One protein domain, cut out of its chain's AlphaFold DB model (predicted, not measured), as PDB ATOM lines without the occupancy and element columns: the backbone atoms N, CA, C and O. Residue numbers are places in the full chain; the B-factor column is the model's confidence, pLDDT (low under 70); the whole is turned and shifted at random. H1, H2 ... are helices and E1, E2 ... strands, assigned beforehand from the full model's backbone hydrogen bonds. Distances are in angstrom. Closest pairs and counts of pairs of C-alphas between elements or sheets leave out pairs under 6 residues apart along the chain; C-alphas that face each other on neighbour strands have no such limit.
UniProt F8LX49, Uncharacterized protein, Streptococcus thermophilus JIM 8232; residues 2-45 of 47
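AT A GLANCE: This is residues 2 to 45 of the 47 residues of an uncharacterized protein of Streptococcus thermophilus JIM 8232 (UniProt F8LX49). Picture a small, flat sheet of three strands, E1 in the middle between E2 and E3, with the short helix H1 at the end of the sheet where E1 and E3 begin. E1 and E2 make a hairpin whose turn, residues 20 to 24, is at the other end, and the loop of residues 29 to 38 leads from E2 round to the start of E3. The printed part has 44 residues, with one named helix and three named strands in the order H1, E1, E2, E3; the sheet runs E2, E1, E3 and is mixed, and the class is mixed, helices and strands. The whole is only just loose, close to compact, with a radius of gyration of the C-alphas of 11.6 A, and its spans are 35 by 22 by 11 A.

IN THESE COORDINATES: Find C-alpha 2 at (1.207, 43.111, 39.241); there H1 begins, residues 2 to 7, 8.8 A from first to last C-alpha. Go on to C-alpha 14 at (-2.110, 37.653, 42.980), where E1 begins; it holds residues 14 to 19 and is 16.3 A long. After it comes E2, residues 25 to 28, 9.8 A long. Last is E3, residues 39 to 44, 16.0 A long, ending at C-alpha 44 at (-14.541, 46.815, 37.037).

HOW THE PARTS SIT: Begin with H1, which is on the sheet but only grazes it, with its residues 2 to 6. Its closest C-alphas to E3 are those of Ala 2 and Ile 39, 6.8 A apart, and to E1 those of Ala 2 and Ile 14, 7.4 A apart. In H1 each O i to N i+4 pair is within hydrogen-bond range. Now look at E1, the inner strand. It is antiparallel to E2, at 153 degrees between their directions; the C-alphas of Ala 17 and Leu 27 face each other at 4.6 A, and N 26 and O 18 are within hydrogen-bond range at 2.8 A. E1 is parallel to E3, at 23 degrees; the C-alphas of Ala 17 and Val 42 face each other at 4.7 A, and N 17 and O 41 are within range at 2.8 A. E2 and E3 are the edge strands, and they are apart.

THE WHOLE: Look for the two C-alphas farthest apart at Ser 8 and Asp 22, 35.6 A from each other. The printed part has no cut. The link from E1 to E2 is tight, those from H1 to E1 and from E2 to E3 are short, and no link is long. In the B-factor column you find a mean pLDDT of 84.2 for the printed part, with residues 2 to 9 under 70; the mean of H1 is 65.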
ATOM      1  N   ALA A   2       1.377  44.293  38.376       65.81
ATOM      2  CA  ALA A   2       1.207  43.111  39.241       65.81
ATOM      3  C   ALA A   2       2.103  41.910  38.844       65.81
ATOM      4  O   ALA A   2       2.844  41.382  39.670       65.81
ATOM      5  N   ASN A   3       2.164  41.565  37.553       65.81
ATOM      6  CA  ASN A   3       3.057  40.500  37.062       65.81
ATOM      7  C   ASN A   3       4.558  40.797  37.249       65.81
ATOM      8  O   ASN A   3       5.354  39.867  37.348       65.81
ATOM      9  N   ALA A   4       4.957  42.072  37.333       63.72
ATOM     10  CA  ALA A   4       6.344  42.449  37.606       63.72
ATOM     11  C   ALA A   4       6.696  42.247  39.089       63.72
ATOM     12  O   ALA A   4       7.763  41.719  39.392       63.72
ATOM     13  N   ALA A   5       5.773  42.569  40.004       61.94
ATOM     14  CA  ALA A   5       5.927  42.293  41.433       61.94
ATOM     15  C   ALA A   5       6.006  40.784  41.725       61.94
ATOM     16  O   ALA A   5       6.818  40.364  42.551       61.94
ATOM     17  N   LYS A   6       5.238  39.962  40.987       66.94
ATOM     18  CA  LYS A   6       5.359  38.495  41.039       66.94
ATOM     19  C   LYS A   6       6.725  38.014  40.563       66.94
ATOM     20  O   LYS A   6       7.379  37.216  41.224       66.94
ATOM     21  N   LYS A   7       7.192  38.541  39.432       67.50
ATOM     22  CA  LYS A   7       8.482  38.163  38.838       67.50
ATOM     23  C   LYS A   7       9.687  38.573  39.694       67.50
ATOM     24  O   LYS A   7      10.700  37.888  39.670       67.50
ATOM     25  N   SER A   8       9.566  39.653  40.467       68.44
ATOM     26  CA  SER A   8      10.587  40.106  41.421       68.44
ATOM     27  C   SER A   8      10.595  39.313  42.739       68.44
ATOM     28  O   SER A   8      11.400  39.623  43.614       68.44
ATOM     29  N   GLY A   9       9.685  38.346  42.927       63.53
ATOM     30  CA  GLY A   9       9.551  37.570  44.166       63.53
ATOM     31  C   GLY A   9       8.990  38.355  45.358       63.53
ATOM     32  O   GLY A   9       8.910  37.816  46.456       63.53
ATOM     33  N   VAL A  10       8.586  39.613  45.144       71.31
ATOM     34  CA  VAL A  10       8.063  40.522  46.182       71.31
ATOM     35  C   VAL A  10       6.648  40.127  46.599       71.31
ATOM     36  O   VAL A  10       6.274  40.330  47.749       71.31
ATOM     37  N   THR A  11       5.892  39.524  45.678       76.12
ATOM     38  CA  THR A  11       4.626  38.844  45.952       76.12
ATOM     39  C   THR A  11       4.612  37.484  45.269       76.12
ATOM     40  O   THR A  11       5.121  37.340  44.161       76.12
ATOM     41  N   GLN A  12       4.006  36.483  45.896       77.81
ATOM     42  CA  GLN A  12       3.741  35.186  45.252       77.81
ATOM     43  C   GLN A  12       2.252  34.970  44.975       77.81
ATOM     44  O   GLN A  12       1.877  34.047  44.252       77.81
ATOM     45  N   THR A  13       1.402  35.843  45.517       84.00
ATOM     46  CA  THR A  13      -0.048  35.684  45.491       84.00
ATOM     47  C   THR A  13      -0.673  36.896  44.826       84.00
ATOM     48  O   THR A  13      -0.620  38.005  45.353       84.00
ATOM     49  N   ILE A  14      -1.275  36.669  43.662       86.38
ATOM     50  CA  ILE A  14      -2.110  37.653  42.980       86.38
ATOM     51  C   ILE A  14      -3.503  37.044  42.882       86.38
ATOM     52  O   ILE A  14      -3.633  35.935  42.365       86.38
ATOM     53  N   ILE A  15      -4.509  37.752  43.389       91.25
ATOM     54  CA  ILE A  15      -5.920  37.393  43.216       91.25
ATOM     55  C   ILE A  15      -6.639  38.484  42.429       91.25
ATOM     56  O   ILE A  15      -6.184  39.627  42.380       91.25
ATOM     57  N   GLU A  16      -7.762  38.130  41.827       92.62
ATOM     58  CA  GLU A  16      -8.597  39.054  41.066       92.62
ATOM     59  C   GLU A  16      -9.880  39.341  41.840       92.62
ATOM     60  O   GLU A  16     -10.488  38.431  42.401       92.62
ATOM     61  N   ALA A  17     -10.294  40.600  41.864       93.50
ATOM     62  CA  ALA A  17     -11.588  41.032  42.360       93.50
ATOM     63  C   ALA A  17     -12.346  41.656  41.192       93.50
ATOM     64  O   ALA A  17     -11.965  42.722  40.718       93.50
ATOM     65  N   ASN A  18     -13.390  40.984  40.719       93.12
ATOM     66  CA  ASN A  18     -14.247  41.509  39.662       93.12
ATOM     67  C   ASN A  18     -15.448  42.188  40.310       93.12
ATOM     68  O   ASN A  18     -16.137  41.561  41.117       93.12
ATOM     69  N   VAL A  19     -15.657  43.458  39.989       92.75
ATOM     70  CA  VAL A  19     -16.754  44.283  40.490       92.75
ATOM     71  C   VAL A  19     -17.763  44.445  39.361       92.75
ATOM     72  O   VAL A  19     -17.437  45.032  38.329       92.75
ATOM     73  N   ALA A  20     -18.960  43.905  39.566       92.25
ATOM     74  CA  ALA A  20     -20.089  44.091  38.667       92.25
ATOM     75  C   ALA A  20     -20.699  45.495  38.833       92.25
ATOM     76  O   ALA A  20     -20.451  46.180  39.828       92.25
ATOM     77  N   GLU A  21     -21.529  45.909  37.875       90.06
ATOM     78  CA  GLU A  21     -22.202  47.220  37.865       90.06
ATOM     79  C   GLU A  21     -23.073  47.452  39.115       90.06
ATOM     80  O   GLU A  21     -23.138  48.558  39.649       90.06
ATOM     81  N   ASP A  22     -23.681  46.389  39.647       92.44
ATOM     82  CA  ASP A  22     -24.483  46.423  40.877       92.44
ATOM     83  C   ASP A  22     -23.639  46.484  42.170       92.44
ATOM     84  O   ASP A  22     -24.179  46.484  43.278       92.44
ATOM     85  N   GLY A  23     -22.311  46.541  42.041       89.56
ATOM     86  CA  GLY A  23     -21.357  46.552  43.145       89.56
ATOM     87  C   GLY A  23     -21.034  45.168  43.712       89.56
ATOM     88  O   GLY A  23     -20.256  45.075  44.665       89.56
ATOM     89  N   THR A  24     -21.581  44.087  43.147       94.38
ATOM     90  CA  THR A  24     -21.246  42.720  43.560       94.38
ATOM     91  C   THR A  24     -19.780  42.424  43.259       94.38
ATOM     92  O   THR A  24     -19.314  42.586  42.131       94.38
ATOM     93  N   VAL A  25     -19.045  41.942  44.265       93.31
ATOM     94  CA  VAL A  25     -17.623  41.601  44.131       93.31
ATOM     95  C   VAL A  25     -17.436  40.090  44.106       93.31
ATOM     96  O   VAL A  25     -17.769  39.396  45.065       93.31
ATOM     97  N   THR A  26     -16.827  39.584  43.036       94.75
ATOM     98  CA  THR A  26     -16.403  38.185  42.926       94.75
ATOM     99  C   THR A  26     -14.887  38.083  43.029       94.75
ATOM    100  O   THR A  26     -14.161  38.640  42.206       94.75
ATOM    101  N   LEU A  27     -14.404  37.326  44.017       93.25
ATOM    102  CA  LEU A  27     -12.978  37.056  44.194       93.25
ATOM    103  C   LEU A  27     -12.575  35.771  43.466       93.25
ATOM    104  O   LEU A  27     -13.113  34.695  43.728       93.25
ATOM    105  N   LYS A  28     -11.584  35.875  42.582       91.69
ATOM    106  CA  LYS A  28     -10.922  34.744  41.932       91.69
ATOM    107  C   LYS A  28      -9.538  34.531  42.533       91.69
ATOM    108  O   LYS A  28      -8.637  35.355  42.382       91.69
ATOM    109  N   GLY A  29      -9.372  33.376  43.169       89.19
ATOM    110  CA  GLY A  29      -8.144  32.973  43.849       89.19
ATOM    111  C   GLY A  29      -8.272  33.039  45.367       89.19
ATOM    112  O   GLY A  29      -9.318  33.381  45.916       89.19
ATOM    113  N   THR A  30      -7.202  32.672  46.063       91.06
ATOM    114  CA  THR A  30      -7.186  32.602  47.527       91.06
ATOM    115  C   THR A  30      -5.899  33.209  48.053       91.06
ATOM    116  O   THR A  30      -4.809  32.852  47.605       91.06
ATOM    117  N   ILE A  31      -6.025  34.108  49.027       88.25
ATOM    118  CA  ILE A  31      -4.893  34.591  49.813       88.25
ATOM    119  C   ILE A  31      -4.748  33.651  51.006       88.25
ATOM    120  O   ILE A  31      -5.609  33.614  51.883       88.25
ATOM    121  N   GLN A  32      -3.681  32.853  51.019       88.69
ATOM    122  CA  GLN A  32      -3.365  32.014  52.174       88.69
ATOM    123  C   GLN A  32      -2.927  32.890  53.352       88.69
ATOM    124  O   GLN A  32      -2.372  33.969  53.154       88.69
ATOM    125  N   LYS A  33      -3.160  32.414  54.580       85.06
ATOM    126  CA  LYS A  33      -2.887  33.156  55.823       85.06
ATOM    127  C   LYS A  33      -1.469  33.739  55.893       85.06
ATOM    128  O   LYS A  33      -1.302  34.842  56.397       85.06
ATOM    129  N   ASP A  34      -0.490  33.015  55.357       87.00
ATOM    130  CA  ASP A  34       0.931  33.373  55.413       87.00
ATOM    131  C   ASP A  34       1.448  33.953  54.082       87.00
ATOM    132  O   ASP A  34       2.649  33.971  53.811       87.00
ATOM    133  N   ALA A  35       0.542  34.416  53.212       86.19
ATOM    134  CA  ALA A  35       0.910  35.047  51.952       86.19
ATOM    135  C   ALA A  35       1.645  36.373  52.202       86.19
ATOM    136  O   ALA A  35       1.106  37.308  52.793       86.19
ATOM    137  N   VAL A  36       2.872  36.474  51.693       83.31
ATOM    138  CA  VAL A  36       3.682  37.690  51.797       83.31
ATOM    139  C   VAL A  36       3.330  38.648  50.653       83.31
ATOM    140  O   VAL A  36       3.439  38.293  49.477       83.31
ATOM    141  N   ASN A  37       2.903  39.860  51.027       85.44
ATOM    142  CA  ASN A  37       2.531  40.983  50.154       85.44
ATOM    143  C   ASN A  37       1.558  40.614  49.016       85.44
ATOM    144  O   ASN A  37       1.898  40.815  47.847       85.44
ATOM    145  N   PRO A  38       0.369  40.050  49.290       87.75
ATOM    146  CA  PRO A  38      -0.571  39.708  48.230       87.75
ATOM    147  C   PRO A  38      -0.990  40.955  47.440       87.75
ATOM    148  O   PRO A  38      -1.172  42.032  48.007       87.75
ATOM    149  N   ILE A  39      -1.166  40.806  46.129       90.31
ATOM    150  CA  ILE A  39      -1.721  41.858  45.270       90.31
ATOM    151  C   ILE A  39      -3.134  41.455  44.864       90.31
ATOM    152  O   ILE A  39      -3.356  40.347  44.382       90.31
ATOM    153  N   VAL A  40      -4.081  42.374  45.023       90.62
ATOM    154  CA  VAL A  40      -5.441  42.223  44.501       90.62
ATOM    155  C   VAL A  40      -5.562  43.075  43.247       90.62
ATOM    156  O   VAL A  40      -5.379  44.291  43.303       90.62
ATOM    157  N   LEU A  41      -5.835  42.442  42.110       90.12
ATOM    158  CA  LEU A  41      -6.160  43.136  40.873       90.12
ATOM    159  C   LEU A  41      -7.668  43.370  40.837       90.12
ATOM    160  O   LEU A  41      -8.434  42.414  40.754       90.12
ATOM    161  N   VAL A  42      -8.085  44.629  40.927       90.31
ATOM    162  CA  VAL A  42      -9.501  44.993  40.862       90.31
ATOM    163  C   VAL A  42      -9.863  45.301  39.418       90.31
ATOM    164  O   VAL A  42      -9.303  46.222  38.822       90.31
ATOM    165  N   ASN A  43     -10.796  44.528  38.876       90.12
ATOM    166  CA  ASN A  43     -11.389  44.751  37.570       90.12
ATOM    167  C   ASN A  43     -12.813  45.259  37.781       90.12
ATOM    168  O   ASN A  43     -13.572  44.665  38.543       90.12
ATOM    169  N   PHE A  44     -13.167  46.340  37.102       87.94
ATOM    170  CA  PHE A  44     -14.541  46.815  37.037       87.94
ATOM    171  C   PHE A  44     -15.092  46.377  35.691       87.94
ATOM    172  O   PHE A  44     -14.479  46.679  34.660       87.94
ATOM    173  N   ASP A  45     -16.200  45.642  35.703       77.44
ATOM    174  CA  ASP A  45     -16.934  45.394  34.470       77.44
ATOM    175  C   ASP A  45     -17.370  46.753  33.913       77.44
ATOM    176  O   ASP A  45     -17.746  47.648  34.668       77.44
TER     177      ASP A  45